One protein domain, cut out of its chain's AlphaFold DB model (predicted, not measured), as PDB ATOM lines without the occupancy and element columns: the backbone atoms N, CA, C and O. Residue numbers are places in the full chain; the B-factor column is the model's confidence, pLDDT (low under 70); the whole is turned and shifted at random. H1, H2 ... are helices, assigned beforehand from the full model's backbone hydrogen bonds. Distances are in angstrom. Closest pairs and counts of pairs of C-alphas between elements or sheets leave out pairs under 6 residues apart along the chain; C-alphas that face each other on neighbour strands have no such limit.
ATOM      1  N   GLU A 159     -43.291  -4.403 -16.187       98.06
ATOM      2  CA  GLU A 159     -44.216  -3.962 -17.237       98.06
ATOM      3  C   GLU A 159     -45.109  -2.804 -16.782       98.06
ATOM      4  O   GLU A 159     -45.239  -1.805 -17.493       98.06
ATOM      5  N   GLN A 160     -45.686  -2.892 -15.579       98.12
ATOM      6  CA  GLN A 160     -46.493  -1.811 -15.001       98.12
ATOM      7  C   GLN A 160     -45.666  -0.528 -14.868       98.12
ATOM      8  O   GLN A 160     -46.124   0.552 -15.256       98.12
ATOM      9  N   ARG A 161     -44.407  -0.659 -14.432       97.62
ATOM     10  CA  ARG A 161     -43.456   0.450 -14.332       97.62
ATOM     11  C   ARG A 161     -43.181   1.092 -15.684       97.62
ATOM     12  O   ARG A 161     -43.170   2.321 -15.772       97.62
ATOM     13  N   LEU A 162     -42.958   0.294 -16.727       98.00
ATOM     14  CA  LEU A 162     -42.739   0.805 -18.080       98.00
ATOM     15  C   LEU A 162     -43.976   1.535 -18.604       98.00
ATOM     16  O   LEU A 162     -43.844   2.689 -19.011       98.00
ATOM     17  N   ARG A 163     -45.174   0.946 -18.482       98.12
ATOM     18  CA  ARG A 163     -46.442   1.588 -18.877       98.12
ATOM     19  C   ARG A 163     -46.672   2.909 -18.137       98.12
ATOM     20  O   ARG A 163     -47.048   3.914 -18.742       98.12
ATOM     21  N   ARG A 164     -46.404   2.956 -16.826       97.88
ATOM     22  CA  ARG A 164     -46.502   4.194 -16.037       97.88
ATOM     23  C   ARG A 164     -45.510   5.253 -16.520       97.88
ATOM     24  O   ARG A 164     -45.895   6.410 -16.687       97.88
ATOM     25  N   LEU A 165     -44.247   4.882 -16.744       97.88
ATOM     26  CA  LEU A 165     -43.216   5.805 -17.228       97.88
ATOM     27  C   LEU A 165     -43.509   6.308 -18.644       97.88
ATOM     28  O   LEU A 165     -43.289   7.484 -18.925       97.88
ATOM     29  N   GLU A 166     -44.025   5.452 -19.519       98.19
ATOM     30  CA  GLU A 166     -44.466   5.817 -20.862       98.19
ATOM     31  C   GLU A 166     -45.613   6.830 -20.811       98.19
ATOM     32  O   GLU A 166     -45.508   7.905 -21.404       98.19
ATOM     33  N   LYS A 167     -46.642   6.571 -19.995       98.38
ATOM     34  CA  LYS A 167     -47.746   7.514 -19.769       98.38
ATOM     35  C   LYS A 167     -47.258   8.857 -19.219       98.38
ATOM     36  O   LYS A 167     -47.715   9.915 -19.656       98.38
ATOM     37  N   GLU A 168     -46.307   8.847 -18.282       98.12
ATOM     38  CA  GLU A 168     -45.693  10.076 -17.760       98.12
ATOM     39  C   GLU A 168     -44.900  10.836 -18.838       98.12
ATOM     40  O   GLU A 168     -44.982  12.067 -18.899       98.12
ATOM     41  N   ARG A 169     -44.154  10.139 -19.707       97.88
ATOM     42  CA  ARG A 169     -43.431  10.748 -20.837       97.88
ATOM     43  C   ARG A 169     -44.396  11.346 -21.858       97.88
ATOM     44  O   ARG A 169     -44.192  12.492 -22.249       97.88
ATOM     45  N   ALA A 170     -45.451  10.621 -22.228       97.81
ATOM     46  CA  ALA A 170     -46.485  11.091 -23.145       97.81
ATOM     47  C   ALA A 170     -47.164  12.359 -22.609       97.81
ATOM     48  O   ALA A 170     -47.224  13.368 -23.309       97.81
ATOM     49  N   LYS A 171     -47.546  12.370 -21.323       97.88
ATOM     50  CA  LYS A 171     -48.111  13.559 -20.667       97.88
ATOM     51  C   LYS A 171     -47.153  14.753 -20.694       97.88
ATOM     52  O   LYS A 171     -47.580  15.876 -20.944       97.88
ATOM     53  N   ARG A 172     -45.854  14.537 -20.443       97.38
ATOM     54  CA  ARG A 172     -44.843  15.610 -20.514       97.38
ATOM     55  C   ARG A 172     -44.634  16.114 -21.940       97.38
ATOM     56  O   ARG A 172     -44.449  17.312 -22.115       97.38
ATOM     57  N   ARG A 173     -44.645  15.226 -22.938       97.56
ATOM     58  CA  ARG A 173     -44.535  15.599 -24.354       97.56
ATOM     59  C   ARG A 173     -45.721  16.459 -24.777       97.56
ATOM     60  O   ARG A 173     -45.491  17.537 -25.307       97.56
ATOM     61  N   LEU A 174     -46.939  16.021 -24.463       97.62
ATOM     62  CA  LEU A 174     -48.159  16.767 -24.762       97.62
ATOM     63  C   LEU A 174     -48.149  18.142 -24.086       97.62
ATOM     64  O   LEU A 174     -48.399  19.145 -24.741       97.62
ATOM     65  N   LYS A 175     -47.756  18.209 -22.805       97.12
ATOM     66  CA  LYS A 175     -47.611  19.494 -22.108       97.12
ATOM     67  C   LYS A 175     -46.642  20.429 -22.840       97.12
ATOM     68  O   LYS A 175     -46.990  21.573 -23.059       97.12
ATOM     69  N   ARG A 176     -45.471  19.940 -23.265       95.31
ATOM     70  CA  ARG A 176     -44.472  20.752 -23.989       95.31
ATOM     71  C   ARG A 176     -44.915  21.194 -25.380       95.31
ATOM     72  O   ARG A 176     -44.455  22.228 -25.846       95.31
ATOM     73  N   GLN A 177     -45.735  20.394 -26.060       96.31
ATOM     74  CA  GLN A 177     -46.292  20.757 -27.365       96.31
ATOM     75  C   GLN A 177     -47.305  21.895 -27.240       96.31
ATOM     76  O   GLN A 177     -47.326  22.768 -28.096       96.31
ATOM     77  N   ASN A 178     -48.066  21.909 -26.144       97.06
ATOM     78  CA  ASN A 178     -49.094  22.912 -25.872       97.06
ATOM     79  C   ASN A 178     -48.588  24.088 -25.008       97.06
ATOM     80  O   ASN A 178     -49.390  24.926 -24.614       97.06
ATOM     81  N   GLU A 179     -47.291  24.137 -24.675       96.12
ATOM     82  CA  GLU A 179     -46.680  25.250 -23.929       96.12
ATOM     83  C   GLU A 179     -46.708  26.522 -24.788       96.12
ATOM     84  O   GLU A 179     -46.246  26.505 -25.936       96.12
ATOM     85  N   THR A 180     -47.172  27.632 -24.209       97.94
ATOM     86  CA  THR A 180     -47.020  28.961 -24.820       97.94
ATOM     87  C   THR A 180     -45.546  29.388 -24.809       97.94
ATOM     88  O   THR A 180     -44.717  28.822 -24.086       97.94
ATOM     89  N   GLU A 181     -45.175  30.384 -25.618       96.69
ATOM     90  CA  GLU A 181     -43.780  30.845 -25.672       96.69
ATOM     91  C   GLU A 181     -43.319  31.452 -24.334       96.69
ATOM     92  O   GLU A 181     -42.180  31.239 -23.916       96.69
ATOM     93  N   GLU A 182     -44.218  32.122 -23.609       96.75
ATOM     94  CA  GLU A 182     -43.948  32.649 -22.267       96.75
ATOM     95  C   GLU A 182     -43.696  31.527 -21.250       96.75
ATOM     96  O   GLU A 182     -42.669  31.532 -20.564       96.75
ATOM     97  N   GLU A 183     -44.563  30.508 -21.206       97.00
ATOM     98  CA  GLU A 183     -44.387  29.335 -20.337       97.00
ATOM     99  C   GLU A 183     -43.091  28.580 -20.662       97.00
ATOM    100  O   GLU A 183     -42.367  28.111 -19.773       97.00
ATOM    101  N   ARG A 184     -42.756  28.477 -21.952       97.12
ATOM    102  CA  ARG A 184     -41.504  27.881 -22.419       97.12
ATOM    103  C   ARG A 184     -40.299  28.688 -21.938       97.12
ATOM    104  O   ARG A 184     -39.338  28.091 -21.438       97.12
ATOM    105  N   ALA A 185     -40.332  30.014 -22.066       97.44
ATOM    106  CA  ALA A 185     -39.265  30.897 -21.609       97.44
ATOM    107  C   ALA A 185     -39.076  30.807 -20.086       97.44
ATOM    108  O   ALA A 185     -37.942  30.672 -19.610       97.44
ATOM    109  N   GLU A 186     -40.167  30.781 -19.317       97.88
ATOM    110  CA  GLU A 186     -40.140  30.598 -17.864       97.88
ATOM    111  C   GLU A 186     -39.555  29.229 -17.475       97.88
ATOM    112  O   GLU A 186     -38.646  29.142 -16.638       97.88
ATOM    113  N   ARG A 187     -39.991  28.143 -18.128       97.25
ATOM    114  CA  ARG A 187     -39.426  26.802 -17.914       97.25
ATOM    115  C   ARG A 187     -37.921  26.780 -18.182       97.25
ATOM    116  O   ARG A 187     -37.165  26.219 -17.388       97.25
ATOM    117  N   MET A 188     -37.464  27.395 -19.271       97.25
ATOM    118  CA  MET A 188     -36.035  27.469 -19.595       97.25
ATOM    119  C   MET A 188     -35.260  28.328 -18.586       97.25
ATOM    120  O   MET A 188     -34.137  27.973 -18.216       97.25
ATOM    121  N   ARG A 189     -35.844  29.430 -18.098       97.62
ATOM    122  CA  ARG A 189     -35.254  30.280 -17.051       97.62
ATOM    123  C   ARG A 189     -35.085  29.508 -15.741       97.62
ATOM    124  O   ARG A 189     -33.977  29.461 -15.208       97.62
ATOM    125  N   THR A 190     -36.143  28.853 -15.266       97.50
ATOM    126  CA  THR A 190     -36.117  28.053 -14.029       97.50
ATOM    127  C   THR A 190     -35.169  26.858 -14.139       97.50
ATOM    128  O   THR A 190     -34.466  26.523 -13.184       97.50
ATOM    129  N   GLU A 191     -35.072  26.224 -15.309       97.75
ATOM    130  CA  GLU A 191     -34.109  25.150 -15.556       97.75
ATOM    131  C   GLU A 191     -32.658  25.647 -15.490       97.75
ATOM    132  O   GLU A 191     -31.832  25.030 -14.809       97.75
ATOM    133  N   ARG A 192     -32.349  26.788 -16.122       97.94
ATOM    134  CA  ARG A 192     -31.023  27.430 -16.046       97.94
ATOM    135  C   ARG A 192     -30.650  27.785 -14.609       97.94
ATOM    136  O   ARG A 192     -29.515  27.541 -14.198       97.94
ATOM    137  N   GLU A 193     -31.591  28.320 -13.839       97.56
ATOM    138  CA  GLU A 193     -31.375  28.668 -12.435       97.56
ATOM    139  C   GLU A 193     -31.113  27.432 -11.568       97.56
ATOM    140  O   GLU A 193     -30.119  27.393 -10.844       97.56
ATOM    141  N   ARG A 194     -31.908  26.366 -11.718       97.25
ATOM    142  CA  ARG A 194     -31.667  25.089 -11.023       97.25
ATOM    143  C   ARG A 194     -30.304  24.495 -11.367       97.25
ATOM    144  O   ARG A 194     -29.640  23.940 -10.497       97.25
ATOM    145  N   VAL A 195     -29.876  24.584 -12.629       97.31
ATOM    146  CA  VAL A 195     -28.534  24.145 -13.043       97.31
ATOM    147  C   VAL A 195     -27.456  24.999 -12.378       97.31
ATOM    148  O   VAL A 195     -26.479  24.443 -11.884       97.31
ATOM    149  N   ARG A 196     -27.629  26.325 -12.336       97.69
ATOM    150  CA  ARG A 196     -26.697  27.245 -11.669       97.69
ATOM    151  C   ARG A 196     -26.569  26.923 -10.180       97.69
ATOM    152  O   ARG A 196     -25.450  26.787  -9.704       97.69
ATOM    153  N   GLN A 197     -27.688  26.738  -9.481       97.31
ATOM    154  CA  GLN A 197     -27.708  26.384  -8.059       97.31
ATOM    155  C   GLN A 197     -27.051  25.023  -7.800       97.31
ATOM    156  O   GLN A 197     -26.196  24.920  -6.928       97.31
ATOM    157  N   ARG A 198     -27.370  23.992  -8.602       96.94
ATOM    158  CA  ARG A 198     -26.697  22.685  -8.489       96.94
ATOM    159  C   ARG A 198     -25.187  22.814  -8.652       96.94
ATOM    160  O   ARG A 198     -24.469  22.262  -7.840       96.94
ATOM    161  N   ARG A 199     -24.722  23.582  -9.645       95.50
ATOM    162  CA  ARG A 199     -23.288  23.815  -9.888       95.50
ATOM    163  C   ARG A 199     -22.600  24.595  -8.772       95.50
ATOM    164  O   ARG A 199     -21.436  24.336  -8.504       95.50
ATOM    165  N   ALA A 200     -23.290  25.553  -8.155       96.44
ATOM    166  CA  ALA A 200     -22.754  26.306  -7.024       96.44
ATOM    167  C   ALA A 200     -22.562  25.416  -5.785       96.44
ATOM    168  O   ALA A 200     -21.602  25.604  -5.047       96.44
ATOM    169  N   ASN A 201     -23.435  24.420  -5.611       97.31
ATOM    170  CA  ASN A 201     -23.404  23.475  -4.495       97.31
ATOM    171  C   ASN A 201     -22.638  22.173  -4.813       97.31
ATOM    172  O   ASN A 201     -22.675  21.246  -4.009       97.31
ATOM    173  N   GLU A 202     -21.981  22.072  -5.977       96.31
ATOM    174  CA  GLU A 202     -21.168  20.902  -6.347       96.31
ATOM    175  C   GLU A 202     -19.948  20.796  -5.424       96.31
ATOM    176  O   GLU A 202     -19.202  21.763  -5.236       96.31
ATOM    177  N   THR A 203     -19.686  19.595  -4.910       97.31
ATOM    178  CA  THR A 203     -18.412  19.322  -4.229       97.31
ATOM    179  C   THR A 203     -17.245  19.341  -5.236       97.31
ATOM    180  O   THR A 203     -17.452  19.129  -6.439       97.31
ATOM    181  N   PRO A 204     -15.986  19.569  -4.803       96.25
ATOM    182  CA  PRO A 204     -14.831  19.560  -5.709       96.25
ATOM    183  C   PRO A 204     -14.687  18.259  -6.518       96.25
ATOM    184  O   PRO A 204     -14.343  18.297  -7.703       96.25
ATOM    185  N   GLU A 205     -15.006  17.117  -5.909       94.81
ATOM    186  CA  GLU A 205     -14.988  15.807  -6.567       94.81
ATOM    187  C   GLU A 205     -16.081  15.680  -7.634       94.81
ATOM    188  O   GLU A 205     -15.811  15.263  -8.764       94.81
ATOM    189  N   GLU A 206     -17.315  16.090  -7.324       95.81
ATOM    190  CA  GLU A 206     -18.420  16.112  -8.289       95.81
ATOM    191  C   GLU A 206     -18.117  17.031  -9.472       95.81
ATOM    192  O   GLU A 206     -18.357  16.660 -10.626       95.81
ATOM    193  N   ARG A 207     -17.522  18.199  -9.204       95.62
ATOM    194  CA  ARG A 207     -17.088  19.140 -10.237       95.62
ATOM    195  C   ARG A 207     -16.035  18.519 -11.153       95.62
ATOM    196  O   ARG A 207     -16.157  18.633 -12.375       95.62
ATOM    197  N   SER A 208     -15.023  17.854 -10.591       94.88
ATOM    198  CA  SER A 208     -13.986  17.153 -11.361       94.88
ATOM    199  C   SER A 208     -14.594  16.062 -12.248       94.88
ATOM    200  O   SER A 208     -14.388  16.054 -13.466       94.88
ATOM    201  N   ASN A 209     -15.453  15.220 -11.670       95.19
ATOM    202  CA  ASN A 209     -16.161  14.162 -12.388       95.19
ATOM    203  C   ASN A 209     -17.042  14.711 -13.519       95.19
ATOM    204  O   ASN A 209     -17.053  14.166 -14.628       95.19
ATOM    205  N   ARG A 210     -17.774  15.807 -13.276       95.69
ATOM    206  CA  ARG A 210     -18.584  16.472 -14.303       95.69
ATOM    207  C   ARG A 210     -17.713  16.975 -15.451       95.69
ATOM    208  O   ARG A 210     -18.033  16.684 -16.602       95.69
ATOM    209  N   LEU A 211     -16.625  17.688 -15.153       95.62
ATOM    210  CA  LEU A 211     -15.707  18.221 -16.165       95.62
ATOM    211  C   LEU A 211     -15.023  17.106 -16.961       95.62
ATOM    212  O   LEU A 211     -14.877  17.224 -18.175       95.62
ATOM    213  N   GLN A 212     -14.643  16.001 -16.318       92.94
ATOM    214  CA  GLN A 212     -14.084  14.842 -17.013       92.94
ATOM    215  C   GLN A 212     -15.101  14.231 -17.984       92.94
ATOM    216  O   GLN A 212     -14.771  13.998 -19.148       92.94
ATOM    217  N   ARG A 213     -16.354  14.034 -17.551       92.44
ATOM    218  CA  ARG A 213     -17.439  13.555 -18.427       92.44
ATOM    219  C   ARG A 213     -17.699  14.513 -19.587       92.44
ATOM    220  O   ARG A 213     -17.937  14.067 -20.704       92.44
ATOM    221  N   GLU A 214     -17.644  15.815 -19.335       94.12
ATOM    222  CA  GLU A 214     -17.812  16.852 -20.354       94.12
ATOM    223  C   GLU A 214     -16.691  16.799 -21.403       94.12
ATOM    224  O   GLU A 214     -16.986  16.768 -22.594       94.12
ATOM    225  N   ARG A 215     -15.426  16.647 -20.983       94.88
ATOM    226  CA  ARG A 215     -14.284  16.450 -21.896       94.88
ATOM    227  C   ARG A 215     -14.436  15.201 -22.765       94.88
ATOM    228  O   ARG A 215     -14.129  15.253 -23.951       94.88
ATOM    229  N   VAL A 216     -14.897  14.088 -22.190       92.69
ATOM    230  CA  VAL A 216     -15.124  12.839 -22.940       92.69
ATOM    231  C   VAL A 216     -16.220  13.028 -23.986       92.69
ATOM    232  O   VAL A 216     -16.017  12.673 -25.144       92.69
ATOM    233  N   ARG A 217     -17.348  13.646 -23.614       91.00
ATOM    234  CA  ARG A 217     -18.436  13.932 -24.563       91.00
ATOM    235  C   ARG A 217     -18.003  14.875 -25.676       91.00
ATOM    236  O   ARG A 217     -18.365  14.647 -26.819       91.00
ATOM    237  N   GLU A 218     -17.223  15.904 -25.361       92.44
ATOM    238  CA  GLU A 218     -16.690  16.821 -26.372       92.44
ATOM    239  C   GLU A 218     -15.757  16.107 -27.355       92.44
ATOM    240  O   GLU A 218     -15.878  16.299 -28.563       92.44
ATOM    241  N   ARG A 219     -14.877  15.220 -26.872       92.12
ATOM    242  CA  ARG A 219     -14.042  14.386 -27.754       92.12
ATOM    243  C   ARG A 219     -14.889  13.483 -28.651       92.12
ATOM    244  O   ARG A 219     -14.668  13.473 -29.856       92.12
ATOM    245  N   ALA A 220     -15.878  12.792 -28.084       90.31
ATOM    246  CA  ALA A 220     -16.789  11.937 -28.846       90.31
ATOM    247  C   ALA A 220     -17.586  12.733 -29.893       90.31
ATOM    248  O   ALA A 220     -17.709  12.307 -31.035       90.31
ATOM    249  N   ARG A 221     -18.063  13.934 -29.542       90.25
ATOM    250  CA  ARG A 221     -18.774  14.823 -30.467       90.25
ATOM    251  C   ARG A 221     -17.884  15.280 -31.620       90.25
ATOM    252  O   ARG A 221     -18.340  15.300 -32.757       90.25
ATOM    253  N   LYS A 222     -16.630  15.651 -31.343       90.38
ATOM    254  CA  LYS A 222     -15.665  16.028 -32.387       90.38
ATOM    255  C   LYS A 222     -15.367  14.863 -33.324       90.38
ATOM    256  O   LYS A 222     -15.363  15.070 -34.529       90.38
ATOM    257  N   PHE A 223     -15.198  13.662 -32.777       87.69
ATOM    258  CA  PHE A 223     -14.997  12.448 -33.564       87.69
ATOM    259  C   PHE A 223     -16.206  12.131 -34.455       87.69
ATOM    260  O   PHE A 223     -16.050  11.950 -35.656       87.69
ATOM    261  N   LEU A 224     -17.427  12.172 -33.909       85.44
ATOM    262  CA  LEU A 224     -18.647  11.947 -34.691       85.44
ATOM    263  C   LEU A 224     -18.828  13.001 -35.796       85.44
ATOM    264  O   LEU A 224     -19.215  12.677 -36.914       85.44
ATOM    265  N   ASN A 225     -18.516  14.266 -35.500       85.38
ATOM    266  CA  ASN A 225     -18.529  15.325 -36.507       85.38
ATOM    267  C   ASN A 225     -17.479  15.091 -37.600       85.38
ATOM    268  O   ASN A 225     -17.750  15.408 -38.752       85.38
ATOM    269  N   GLN A 226     -16.302  14.564 -37.252       83.88
ATOM    270  CA  GLN A 226     -15.258  14.226 -38.215       83.88
ATOM    271  C   GLN A 226     -15.712  13.090 -39.142       83.88
ATOM    272  O   GLN A 226     -15.664  13.272 -40.353       83.88
ATOM    273  N   LEU A 227     -16.268  12.004 -38.595       77.50
ATOM    274  CA  LEU A 227     -16.837  10.909 -39.391       77.50
ATOM    275  C   LEU A 227     -17.928  11.401 -40.348       77.50
ATOM    276  O   LEU A 227     -17.899  11.106 -41.537       77.50
ATOM    277  N   HIS A 228     -18.855  12.224 -39.860       77.12
ATOM    278  CA  HIS A 228     -19.928  12.763 -40.693       77.12
ATOM    279  C   HIS A 228     -19.422  13.731 -41.783       77.12
ATOM    280  O   HIS A 228     -20.071  13.910 -42.813       77.12
ATOM    281  N   MET A 229     -18.265  14.374 -41.583       70.88
ATOM    282  CA  MET A 229     -17.602  15.173 -42.622       70.88
ATOM    283  C   MET A 229     -16.843  14.297 -43.625       70.88
ATOM    284  O   MET A 229     -16.862  14.599 -44.817       70.88
ATOM    285  N   GLU A 230     -16.222  13.205 -43.186       69.06
ATOM    286  CA  GLU A 230     -15.569  12.215 -44.055       69.06
ATOM    287  C   GLU A 230     -16.599  11.486 -44.943       69.06
ATOM    288  O   GLU A 230     -16.386  11.366 -46.150       69.06
ATOM    289  N   GLU A 231     -17.777  11.142 -44.405       68.94
ATOM    290  CA  GLU A 231     -18.918  10.609 -45.176       68.94
ATOM    291  C   GLU A 231     -19.433  11.608 -46.224       68.94
ATOM    292  O   GLU A 231     -19.715  11.235 -47.362       68.94
ATOM    293  N   ARG A 232     -19.529  12.897 -45.872       65.94
ATOM    294  CA  ARG A 232     -19.990  13.951 -46.795       65.94
ATOM    295  C   ARG A 232     -18.970  14.331 -47.861       65.94
ATOM    296  O   ARG A 232     -19.364  14.827 -48.913       65.94
ATOM    297  N   THR A 233     -17.679  14.154 -47.592       65.81
ATOM    298  CA  THR A 233     -16.599  14.518 -48.523       65.81
ATOM    299  C   THR A 233     -16.180  13.366 -49.435       65.81
ATOM    300  O   THR A 233     -15.339  13.576 -50.308       65.81
ATOM    301  N   GLY A 234     -16.780  12.175 -49.286       56.97
ATOM    302  CA  GLY A 234     -16.621  11.046 -50.212       56.97
ATOM    303  C   GLY A 234     -15.183  10.541 -50.357       56.97
ATOM    304  O   GLY A 234     -14.869   9.841 -51.314       56.97
ATOM    305  N   LYS A 235     -14.291  10.913 -49.433       52.44
ATOM    306  CA  LYS A 235     -12.860  10.608 -49.493       52.44
ATOM    307  C   LYS A 235     -12.545   9.445 -48.558       52.44
ATOM    308  O   LYS A 235     -11.785   9.574 -47.607       52.44
TER     309      LYS A 235
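Overview. This is residues 159 to 235 of the 472 residues of an uncharacterized protein of Ancylostoma ceylanicum (UniProt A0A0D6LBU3). The longest helix, H3, makes a V with H2, and at the other end of H2 a second corner leads to H1: an open zigzag of three helices without a packed core. The printed part has 77 residues, with three named helices in the order H1, H2, H3 and no named strand, all helix. It is extended, with a radius of gyration of the C-alphas of 19.1 A and spans of 45 by 39 by 36 A.

Arrangement. Start at H3, residues 204 to 233, and H2, residues 181 to 200: they are close but not clearly touching, the closest C-alphas, of Arg 207 and Arg 199, 7.8 A apart. They run opposite ways at a steep tilt of 53 degrees. H1, residues 159 to 177, is close to H2 but not clearly touching, Arg 176 to Arg 184 being the closest C-alphas at 7.9 A; these run opposite ways at a steep 60 degrees. H1 and H3 are apart. In H1, H2 and H3 every O i to N i+4 pair is within hydrogen-bond range.

Along the chain. Find C-alpha 204 at (-14.831, 19.560, -5.709); H3 runs 43.1 A to C-alpha 233. H2 spans 28.5 A; H1 spans 26.8 A from C-alpha 159 at (-44.216, -3.962, -17.237).

Size, cuts and confidence. The farthest C-alphas, Gln 160 and Lys 235, are 49.8 A apart. The printed part has no cut, both links are tight, and pLDDT is under 70 at residues 230 to 235.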